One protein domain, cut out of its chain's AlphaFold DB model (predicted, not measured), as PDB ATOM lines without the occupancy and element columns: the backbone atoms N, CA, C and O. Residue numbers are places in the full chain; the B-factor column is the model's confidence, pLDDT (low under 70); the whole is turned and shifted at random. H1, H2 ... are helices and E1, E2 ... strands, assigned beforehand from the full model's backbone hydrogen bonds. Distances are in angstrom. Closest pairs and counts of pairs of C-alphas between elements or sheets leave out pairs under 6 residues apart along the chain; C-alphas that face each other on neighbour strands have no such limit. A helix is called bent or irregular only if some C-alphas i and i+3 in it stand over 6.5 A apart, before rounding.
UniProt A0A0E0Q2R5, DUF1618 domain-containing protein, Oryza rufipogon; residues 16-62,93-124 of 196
ATOM      1  N   ASP A  16     114.136 140.593 170.848       76.31
ATOM      2  CA  ASP A  16     113.164 139.508 170.771       76.31
ATOM      3  C   ASP A  16     113.928 138.186 170.912       76.31
ATOM      4  O   ASP A  16     114.921 137.940 170.218       76.31
ATOM      5  N   MET A  17     113.504 137.367 171.871       75.31
ATOM      6  CA  MET A  17     114.110 136.074 172.166       75.31
ATOM      7  C   MET A  17     113.101 134.983 171.808       75.31
ATOM      8  O   MET A  17     111.998 134.988 172.363       75.31
ATOM      9  N   PRO A  18     113.439 134.047 170.902       81.00
ATOM     10  CA  PRO A  18     112.544 132.946 170.594       81.00
ATOM     11  C   PRO A  18     112.412 132.041 171.819       81.00
ATOM     12  O   PRO A  18     113.390 131.771 172.516       81.00
ATOM     13  N   LEU A  19     111.195 131.575 172.086       84.50
ATOM     14  CA  LEU A  19     110.965 130.535 173.083       84.50
ATOM     15  C   LEU A  19     111.386 129.172 172.522       84.50
ATOM     16  O   LEU A  19     111.379 128.994 171.298       84.50
ATOM     17  N   PRO A  20     111.718 128.197 173.386       84.25
ATOM     18  CA  PRO A  20     111.942 126.825 172.959       84.25
ATOM     19  C   PRO A  20     110.775 126.312 172.120       84.25
ATOM     20  O   PRO A  20     109.618 126.699 172.329       84.25
ATOM     21  N   TRP A  21     111.081 125.412 171.184       80.62
ATOM     22  CA  TRP A  21     110.038 124.819 170.366       80.62
ATOM     23  C   TRP A  21     108.994 124.138 171.254       80.62
ATOM     24  O   TRP A  21     109.367 123.384 172.155       80.62
ATOM     25  N   PRO A  22     107.699 124.372 170.989       79.19
ATOM     26  CA  PRO A  22     106.624 123.635 171.630       79.19
ATOM     27  C   PRO A  22     106.847 122.126 171.584       79.19
ATOM     28  O   PRO A  22     107.236 121.575 170.549       79.19
ATOM     29  N   ALA A  23     106.516 121.447 172.674       79.25
ATOM     30  CA  ALA A  23     106.497 119.997 172.710       79.25
ATOM     31  C   ALA A  23     105.482 119.425 171.709       79.25
ATOM     32  O   ALA A  23     104.412 119.996 171.487       79.25
ATOM     33  N   LYS A  24     105.801 118.257 171.130       79.62
ATOM     34  CA  LYS A  24     104.982 117.617 170.083       79.62
ATOM     35  C   LYS A  24     103.534 117.378 170.511       79.62
ATOM     36  O   LYS A  24     102.629 117.580 169.704       79.62
ATOM     37  N   GLY A  25     103.305 117.013 171.775       72.12
ATOM     38  CA  GLY A  25     101.959 116.825 172.324       72.12
ATOM     39  C   GLY A  25     101.097 118.089 172.278       72.12
ATOM     40  O   GLY A  25      99.882 118.002 172.128       72.12
ATOM     41  N   ASN A  26     101.731 119.259 172.302       72.88
ATOM     42  CA  ASN A  26     101.053 120.542 172.361       72.88
ATOM     43  C   ASN A  26     100.892 121.225 170.995       72.88
ATOM     44  O   ASN A  26     100.187 122.227 170.918       72.88
ATOM     45  N   TRP A  27     101.492 120.723 169.907       77.69
ATOM     46  CA  TRP A  27     101.477 121.401 168.595       77.69
ATOM     47  C   TRP A  27     100.072 121.784 168.121       77.69
ATOM     48  O   TRP A  27      99.848 122.911 167.687       77.69
ATOM     49  N   ARG A  28      99.102 120.874 168.268       72.31
ATOM     50  CA  ARG A  28      97.697 121.135 167.911       72.31
ATOM     51  C   ARG A  28      97.013 122.117 168.863       72.31
ATOM     52  O   ARG A  28      96.166 122.889 168.430       72.31
ATOM     53  N   MET A  29      97.392 122.097 170.138       70.25
ATOM     54  CA  MET A  29      96.788 122.938 171.173       70.25
ATOM     55  C   MET A  29      97.260 124.391 171.065       70.25
ATOM     56  O   MET A  29      96.455 125.302 171.254       70.25
ATOM     57  N   TYR A  30      98.512 124.613 170.640       65.56
ATOM     58  CA  TYR A  30      99.056 125.951 170.376       65.56
ATOM     59  C   TYR A  30      98.267 126.747 169.346       65.56
ATOM     60  O   TYR A  30      98.162 127.964 169.467       65.56
ATOM     61  N   LEU A  31      97.719 126.070 168.338       65.88
ATOM     62  CA  LEU A  31      96.951 126.718 167.279       65.88
ATOM     63  C   LEU A  31      95.489 126.964 167.676       65.88
ATOM     64  O   LEU A  31      94.841 127.818 167.077       65.88
ATOM     65  N   ASN A  32      94.981 126.245 168.684       65.25
ATOM     66  CA  ASN A  32      93.554 126.210 169.015       65.25
ATOM     67  C   ASN A  32      93.161 127.008 170.268       65.25
ATOM     68  O   ASN A  32      91.968 127.121 170.535       65.25
ATOM     69  N   GLY A  33      94.107 127.565 171.034       60.16
ATOM     70  CA  GLY A  33      93.763 128.368 172.221       60.16
ATOM     71  C   GLY A  33      93.143 127.555 173.374       60.16
ATOM     72  O   GLY A  33      92.464 128.129 174.218       60.16
ATOM     73  N   ASP A  34      93.339 126.231 173.389       65.06
ATOM     74  CA  ASP A  34      92.743 125.316 174.365       65.06
ATOM     75  C   ASP A  34      93.340 125.456 175.782       65.06
ATOM     76  O   ASP A  34      94.529 125.678 175.972       65.06
ATOM     77  N   VAL A  35      92.516 125.250 176.807       60.25
ATOM     78  CA  VAL A  35      92.870 125.388 178.235       60.25
ATOM     79  C   VAL A  35      93.846 124.295 178.707       60.25
ATOM     80  O   VAL A  35      94.378 124.348 179.814       60.25
ATOM     81  N   SER A  36      94.073 123.279 177.873       63.88
ATOM     82  CA  SER A  36      94.965 122.147 178.129       63.88
ATOM     83  C   SER A  36      96.454 122.458 177.903       63.88
ATOM     84  O   SER A  36      97.297 121.614 178.214       63.88
ATOM     85  N   PHE A  37      96.801 123.652 177.405       69.25
ATOM     86  CA  PHE A  37      98.188 124.111 177.326       69.25
ATOM     87  C   PHE A  37      98.463 125.222 178.341       69.25
ATOM     88  O   PHE A  37      97.685 126.160 178.500       69.25
ATOM     89  N   CYS A  38      99.616 125.148 179.005       75.94
ATOM     90  CA  CYS A  38     100.100 126.223 179.863       75.94
ATOM     91  C   CYS A  38     101.579 126.489 179.575       75.94
ATOM     92  O   CYS A  38     102.395 125.564 179.514       75.94
ATOM     93  N   ARG A  39     101.902 127.769 179.383       86.31
ATOM     94  CA  ARG A  39     103.260 128.290 179.242       86.31
ATOM     95  C   ARG A  39     103.443 129.444 180.198       86.31
ATOM     96  O   ARG A  39     102.566 130.300 180.275       86.31
ATOM     97  N   ASP A  40     104.599 129.500 180.835       87.06
ATOM     98  CA  ASP A  40     104.946 130.636 181.676       87.06
ATOM     99  C   ASP A  40     106.423 131.003 181.540       87.06
ATOM    100  O   ASP A  40     107.256 130.175 181.158       87.06
ATOM    101  N   ILE A  41     106.737 132.264 181.824       88.50
ATOM    102  CA  ILE A  41     108.094 132.801 181.805       88.50
ATOM    103  C   ILE A  41     108.351 133.480 183.141       88.50
ATOM    104  O   ILE A  41     107.717 134.470 183.494       88.50
ATOM    105  N   ALA A  42     109.358 132.989 183.849       90.19
ATOM    106  CA  ALA A  42     109.828 133.581 185.087       90.19
ATOM    107  C   ALA A  42     111.257 134.087 184.908       90.19
ATOM    108  O   ALA A  42     112.085 133.442 184.271       90.19
ATOM    109  N   ILE A  43     111.581 135.227 185.509       88.00
ATOM    110  CA  ILE A  43     112.951 135.742 185.525       88.00
ATOM    111  C   ILE A  43     113.505 135.561 186.931       88.00
ATOM    112  O   ILE A  43     112.983 136.100 187.905       88.00
ATOM    113  N   SER A  44     114.584 134.798 187.034       85.44
ATOM    114  CA  SER A  44     115.312 134.593 188.272       85.44
ATOM    115  C   SER A  44     116.457 135.597 188.359       85.44
ATOM    116  O   SER A  44     117.549 135.350 187.857       85.44
ATOM    117  N   GLN A  45     116.209 136.731 189.019       82.00
ATOM    118  CA  GLN A  45     117.231 137.774 189.201       82.00
ATOM    119  C   GLN A  45     118.436 137.287 190.019       82.00
ATOM    120  O   GLN A  45     119.542 137.756 189.816       82.00
ATOM    121  N   HIS A  46     118.240 136.340 190.940       83.38
ATOM    122  CA  HIS A  46     119.318 135.828 191.793       83.38
ATOM    123  C   HIS A  46     120.198 134.775 191.099       83.38
ATOM    124  O   HIS A  46     121.319 134.539 191.533       83.38
ATOM    125  N   LYS A  47     119.680 134.108 190.060       84.50
ATOM    126  CA  LYS A  47     120.403 133.102 189.260       84.50
ATOM    127  C   LYS A  47     120.765 133.620 187.873       84.50
ATOM    128  O   LYS A  47     121.116 132.800 187.030       84.50
ATOM    129  N   ASP A  48     120.578 134.917 187.621       88.62
ATOM    130  CA  ASP A  48     120.779 135.557 186.319       88.62
ATOM    131  C   ASP A  48     120.259 134.690 185.164       88.62
ATOM    132  O   ASP A  48     120.974 134.374 184.216       88.62
ATOM    133  N   SER A  49     119.014 134.217 185.274       90.56
ATOM    134  CA  SER A  49     118.432 133.310 184.281       90.56
ATOM    135  C   SER A  49     116.963 133.590 184.022       90.56
ATOM    136  O   SER A  49     116.193 133.940 184.918       90.56
ATOM    137  N   ILE A  50     116.567 133.399 182.770       91.19
ATOM    138  CA  ILE A  50     115.174 133.352 182.349       91.19
ATOM    139  C   ILE A  50     114.762 131.885 182.351       91.19
ATOM    140  O   ILE A  50     115.427 131.043 181.751       91.19
ATOM    141  N   LYS A  51     113.662 131.578 183.027       92.00
ATOM    142  CA  LYS A  51     113.038 130.264 183.048       92.00
ATOM    143  C   LYS A  51     111.793 130.285 182.189       92.00
ATOM    144  O   LYS A  51     110.964 131.179 182.314       92.00
ATOM    145  N   TYR A  52     111.660 129.274 181.352       91.31
ATOM    146  CA  TYR A  52     110.464 129.026 180.570       91.31
ATOM    147  C   TYR A  52     109.886 127.673 180.973       91.31
ATOM    148  O   TYR A  52     110.604 126.677 181.073       91.31
ATOM    149  N   LEU A  53     108.587 127.658 181.235       91.44
ATOM    150  CA  LEU A  53     107.832 126.486 181.639       91.44
ATOM    151  C   LEU A  53     106.870 126.110 180.523       91.44
ATOM    152  O   LEU A  53     106.159 126.961 179.992       91.44
ATOM    153  N   GLU A  54     106.822 124.824 180.208       90.75
ATOM    154  CA  GLU A  54     105.830 124.246 179.312       90.75
ATOM    155  C   GLU A  54     105.159 123.056 179.987       90.75
ATOM    156  O   GLU A  54     105.838 122.127 180.427       90.75
ATOM    157  N   MET A  55     103.830 123.075 180.044       88.06
ATOM    158  CA  MET A  55     103.023 121.971 180.547       88.06
ATOM    159  C   MET A  55     102.225 121.328 179.408       88.06
ATOM    160  O   MET A  55     101.576 122.008 178.615       88.06
ATOM    161  N   GLU A  56     102.271 120.002 179.347       86.56
ATOM    162  CA  GLU A  56     101.443 119.147 178.497       86.56
ATOM    163  C   GLU A  56     100.390 118.471 179.376       86.56
ATOM    164  O   GLU A  56     100.756 117.723 180.285       86.56
ATOM    165  N   ILE A  57      99.100 118.719 179.122       83.12
ATOM    166  CA  ILE A  57      97.988 118.124 179.878       83.12
ATOM    167  C   ILE A  57      97.216 117.155 178.980       83.12
ATOM    168  O   ILE A  57      96.704 117.514 177.923       83.12
ATOM    169  N   VAL A  58      97.087 115.914 179.436       83.56
ATOM    170  CA  VAL A  58      96.190 114.906 178.874       83.56
ATOM    171  C   VAL A  58      94.941 114.865 179.739       83.56
ATOM    172  O   VAL A  58      94.990 114.434 180.892       83.56
ATOM    173  N   SER A  59      93.817 115.309 179.183       79.56
ATOM    174  CA  SER A  59      92.544 115.353 179.902       79.56
ATOM    175  C   SER A  59      92.074 113.953 180.329       79.56
ATOM    176  O   SER A  59      92.193 113.001 179.548       79.56
ATOM    177  N   PRO A  60      91.499 113.809 181.539       83.56
ATOM    178  CA  PRO A  60      90.862 112.568 181.960       83.56
ATOM    179  C   PRO A  60      89.750 112.155 180.995       83.56
ATOM    180  O   PRO A  60      89.047 113.003 180.442       83.56
ATOM    181  N   ARG A  61      89.553 110.846 180.816       82.69
ATOM    182  CA  ARG A  61      88.506 110.316 179.930       82.69
ATOM    183  C   ARG A  61      87.723 109.189 180.586       82.69
ATOM    184  O   ARG A  61      88.297 108.252 181.141       82.69
ATOM    185  N   THR A  62      86.404 109.244 180.454       82.31
ATOM    186  CA  THR A  62      85.504 108.175 180.896       82.31
ATOM    187  C   THR A  62      85.076 107.359 179.687       82.31
ATOM    188  O   THR A  62      84.462 107.885 178.763       82.31
ATOM    189  N   SER A  93      96.792 112.859 182.709       87.06
ATOM    190  CA  SER A  93      98.205 112.969 183.070       87.06
ATOM    191  C   SER A  93      98.738 114.332 182.684       87.06
ATOM    192  O   SER A  93      98.246 114.937 181.737       87.06
ATOM    193  N   TRP A  94      99.773 114.798 183.367       88.38
ATOM    194  CA  TRP A  94     100.472 116.014 182.971       88.38
ATOM    195  C   TRP A  94     101.979 115.793 182.956       88.38
ATOM    196  O   TRP A  94     102.505 114.958 183.695       88.38
ATOM    197  N   ARG A  95     102.674 116.549 182.107       90.31
ATOM    198  CA  ARG A  95     104.135 116.617 182.054       90.31
ATOM    199  C   ARG A  95     104.563 118.072 181.980       90.31
ATOM    200  O   ARG A  95     104.120 118.793 181.097       90.31
ATOM    201  N   ILE A  96     105.421 118.499 182.897       91.56
ATOM    202  CA  ILE A  96     106.022 119.833 182.902       91.56
ATOM    203  C   ILE A  96     107.463 119.703 182.436       91.56
ATOM    204  O   ILE A  96     108.203 118.856 182.927       91.56
ATOM    205  N   THR A  97     107.874 120.570 181.521       91.75
ATOM    206  CA  THR A  97     109.264 120.727 181.100       91.75
ATOM    207  C   THR A  97     109.709 122.152 181.392       91.75
ATOM    208  O   THR A  97     109.064 123.109 180.966       91.75
ATOM    209  N   THR A  98     110.825 122.292 182.104       93.06
ATOM    210  CA  THR A  98     111.436 123.595 182.389       93.06
ATOM    211  C   THR A  98     112.667 123.790 181.519       93.06
ATOM    212  O   THR A  98     113.471 122.871 181.346       93.06
ATOM    213  N   TRP A  99     112.838 125.005 181.023       93.50
ATOM    214  CA  TRP A  99     114.004 125.457 180.284       93.50
ATOM    215  C   TRP A  99     114.616 126.673 180.968       93.50
ATOM    216  O   TRP A  99     113.898 127.472 181.568       93.50
ATOM    217  N   SER A 100     115.930 126.821 180.856       92.69
ATOM    218  CA  SER A 100     116.688 127.953 181.373       92.69
ATOM    219  C   SER A 100     117.533 128.580 180.279       92.69
ATOM    220  O   SER A 100     118.123 127.882 179.454       92.69
ATOM    221  N   MET A 101     117.586 129.903 180.299       91.94
ATOM    222  CA  MET A 101     118.409 130.743 179.447       91.94
ATOM    223  C   MET A 101     119.251 131.650 180.354       91.94
ATOM    224  O   MET A 101     118.674 132.339 181.203       91.94
ATOM    225  N   PRO A 102     120.585 131.679 180.212       90.38
ATOM    226  CA  PRO A 102     121.435 132.567 180.997       90.38
ATOM    227  C   PRO A 102     121.248 134.042 180.608       90.38
ATOM    228  O   PRO A 102     120.914 134.377 179.471       90.38
ATOM    229  N   ILE A 103     121.499 134.932 181.565       87.06
ATOM    230  CA  ILE A 103     121.558 136.382 181.389       87.06
ATOM    231  C   ILE A 103     123.028 136.822 181.557       87.06
ATOM    232  O   ILE A 103     123.672 136.418 182.524       87.06
ATOM    233  N   PRO A 104     123.574 137.667 180.662       85.00
ATOM    234  CA  PRO A 104     122.927 138.207 179.471       85.00
ATOM    235  C   PRO A 104     122.711 137.127 178.407       85.00
ATOM    236  O   PRO A 104     123.529 136.228 178.246       85.00
ATOM    237  N   VAL A 105     121.620 137.254 177.652       84.50
ATOM    238  CA  VAL A 105     121.316 136.339 176.545       84.50
ATOM    239  C   VAL A 105     122.369 136.517 175.452       84.50
ATOM    240  O   VAL A 105     122.478 137.599 174.865       84.50
ATOM    241  N   THR A 106     123.146 135.467 175.185       81.44
ATOM    242  CA  THR A 106     124.236 135.484 174.199       81.44
ATOM    243  C   THR A 106     123.837 134.897 172.848       81.44
ATOM    244  O   THR A 106     124.277 135.410 171.817       81.44
ATOM    245  N   SER A 107     122.963 133.891 172.834       83.19
ATOM    246  CA  SER A 107     122.454 133.210 171.643       83.19
ATOM    247  C   SER A 107     120.987 132.798 171.807       83.19
ATOM    248  O   SER A 107     120.468 132.668 172.913       83.19
ATOM    249  N   TRP A 108     120.305 132.571 170.683       82.81
ATOM    250  CA  TRP A 108     118.959 131.988 170.654       82.81
ATOM    251  C   TRP A 108     118.964 130.484 170.968       82.81
ATOM    252  O   TRP A 108     117.962 129.957 171.447       82.81
ATOM    253  N   ASP A 109     120.101 129.821 170.758       82.88
ATOM    254  CA  ASP A 109     120.291 128.387 171.002       82.88
ATOM    255  C   ASP A 109     120.717 128.065 172.447       82.88
ATOM    256  O   ASP A 109     120.916 126.903 172.797       82.88
ATOM    257  N   ASP A 110     120.838 129.080 173.308       87.81
ATOM    258  CA  ASP A 110     121.309 128.931 174.692       87.81
ATOM    259  C   ASP A 110     120.230 128.386 175.645       87.81
ATOM    260  O   ASP A 110     120.493 128.181 176.832       87.81
ATOM    261  N   TRP A 111     119.018 128.117 175.149       90.25
ATOM    262  CA  TRP A 111     117.985 127.439 175.927       90.25
ATOM    263  C   TRP A 111     118.429 126.025 176.297       90.25
ATOM    264  O   TRP A 111     118.590 125.148 175.447       90.25
ATOM    265  N   ARG A 112     118.546 125.765 177.596       91.00
ATOM    266  CA  ARG A 112     118.883 124.446 178.133       91.00
ATOM    267  C   ARG A 112     117.686 123.869 178.857       91.00
ATOM    268  O   ARG A 112     117.036 124.555 179.638       91.00
ATOM    269  N   ARG A 113     117.388 122.594 178.611       91.31
ATOM    270  CA  ARG A 113     116.366 121.879 179.377       91.31
ATOM    271  C   ARG A 113     116.895 121.653 180.794       91.31
ATOM    272  O   ARG A 113     117.926 121.004 180.952       91.31
ATOM    273  N   ASP A 114     116.188 122.177 181.789       90.06
ATOM    274  CA  ASP A 114     116.542 122.064 183.207       90.06
ATOM    275  C   ASP A 114     116.040 120.737 183.781       90.06
ATOM    276  O   ASP A 114     116.810 119.919 184.281       90.06
ATOM    277  N   CYS A 115     114.725 120.530 183.724       89.75
ATOM    278  CA  CYS A 115     114.072 119.369 184.312       89.75
ATOM    279  C   CYS A 115     112.773 119.021 183.587       89.75
ATOM    280  O   CYS A 115     112.185 119.834 182.862       89.75
ATOM    281  N   THR A 116     112.323 117.794 183.822       91.81
ATOM    282  CA  THR A 116     111.006 117.308 183.427       91.81
ATOM    283  C   THR A 116     110.382 116.637 184.642       91.81
ATOM    284  O   THR A 116     111.082 115.925 185.357       91.81
ATOM    285  N   ALA A 117     109.105 116.910 184.888       90.50
ATOM    286  CA  ALA A 117     108.325 116.299 185.957       90.50
ATOM    287  C   ALA A 117     107.014 115.776 185.377       90.50
ATOM    288  O   ALA A 117     106.385 116.451 184.557       90.50
ATOM    289  N   GLU A 118     106.597 114.591 185.802       91.00
ATOM    290  CA  GLU A 118     105.372 113.961 185.318       91.00
ATOM    291  C   GLU A 118     104.408 113.626 186.451       91.00
ATOM    292  O   GLU A 118     104.810 113.263 187.553       91.00
ATOM    293  N   SER A 119     103.107 113.643 186.156       87.75
ATOM    294  CA  SER A 119     102.070 113.313 187.138       87.75
ATOM    295  C   SER A 119     102.232 111.914 187.740       87.75
ATOM    296  O   SER A 119     101.824 111.691 188.872       87.75
ATOM    297  N   ARG A 120     102.834 110.968 187.004       84.38
ATOM    298  CA  ARG A 120     103.099 109.595 187.475       84.38
ATOM    299  C   ARG A 120     104.208 109.500 188.525       84.38
ATOM    300  O   ARG A 120     104.286 108.497 189.220       84.38
ATOM    301  N   GLU A 121     105.073 110.509 188.599       84.62
ATOM    302  CA  GLU A 121     106.183 110.583 189.559       84.62
ATOM    303  C   GLU A 121     105.721 111.185 190.892       84.62
ATOM    304  O   GLU A 121     106.384 111.037 191.918       84.62
ATOM    305  N   VAL A 122     104.559 111.843 190.883       78.62
ATOM    306  CA  VAL A 122     103.925 112.407 192.067       78.62
ATOM    307  C   VAL A 122     103.052 111.336 192.707       78.62
ATOM    308  O   VAL A 122     101.900 111.121 192.332       78.62
ATOM    309  N   HIS A 123     103.614 110.654 193.698       73.19
ATOM    310  CA  HIS A 123     102.854 109.748 194.545       73.19
ATOM    311  C   HIS A 123     102.176 110.547 195.653       73.19
ATOM    312  O   HIS A 123     102.838 111.096 196.532       73.19
ATOM    313  N   LEU A 124     100.849 110.606 195.605       69.19
ATOM    314  CA  LEU A 124     100.059 110.954 196.778       69.19
ATOM    315  C   LEU A 124      99.953 109.709 197.670       69.19
ATOM    316  O   LEU A 124      99.846 108.590 197.160       69.19
TER     317      LEU A 124
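AT A GLANCE: This is residues 16 to 62 and 93 to 124 of the 196 residues of the protein "DUF1618 domain-containing protein" of Oryza rufipogon (UniProt A0A0E0Q2R5). The model is a single twisted sheet of four antiparallel strands, made of two hairpins side by side, E1 with E2 and E3 with E4, with one short irregular helix, H1, across one face near one end of the sheet. The stretch before H1, residues 16 to 23, runs over the same face, and residues 59 to 62 run on past E2 at one end of the longest axis. The printed part has 79 residues with one named helix and four named strands, in the order H1, E1, E2, E3, E4; the sheet's order is E1, E2, E3, E4, and the class is mixed, helices and strands. The whole is only just loose, close to compact, with a radius of gyration of the C-alphas of 14.1 A, and its outline is only just flat, spanning 48 by 33 by 17 A.

HOW THE PARTS SIT: The inner strands E2, residues 49 to 58, and E3, residues 93 to 102, are antiparallel neighbours at 165 degrees; N 54 and O 97 are within hydrogen-bond range at 2.9 A, and N 97 and O 54 at 2.8 A. Edge strand E1, residues 37 to 44, forms a hairpin with E2 at 162 degrees, with N 42 and O 51 at 2.9 A. Edge strand E4, residues 112 to 118, forms a hairpin with E3 at 162 degrees, with N 98 and O 115 at 2.9 A. E1 and E4 are apart. From edge to edge the strands' lines turn by 49 degrees. H1, residues 24 to 32, is on the sheet at a height over the sheet of 8.4 A. It lies over E1 and runs across the strands, at 74 degrees to E1 on the local plane; 2 of its C-alphas fall on E2, only just too few to lie over it. The closest C-alphas of H1 and E1 are those of Met 29 and Phe 37, 6.4 A apart; those of H1 and E2 are Asn 26 and Glu 56, 6.3 A. H1 is irregular, with C-alphas 25 and 28 7.5 A apart; 1 of 5 O i to N i+4 pairs and 3 of 6 O i to N i+3 pairs are within range.

IN THESE COORDINATES: E2 spans 29.4 A and E3 30.5 A, E1 22.9 A, E4 18.6 A and H1 14.3 A. H1 begins at C-alpha 24 (104.982, 117.617, 170.083), E2 at C-alpha 49 (118.432, 133.310, 184.281), and E4 ends at C-alpha 118 (105.372, 113.961, 185.318).

THE WHOLE: The two C-alphas farthest apart are those of Thr 62 and Pro 104, 48.0 A. Residues 63 to 92 are not printed, and C-alphas 62 and 93 are 13.7 A apart across this cut. Of the links printed whole, none is long. Mean pLDDT of the printed part is 82.9; residues 30 to 37 and 124 are under 70.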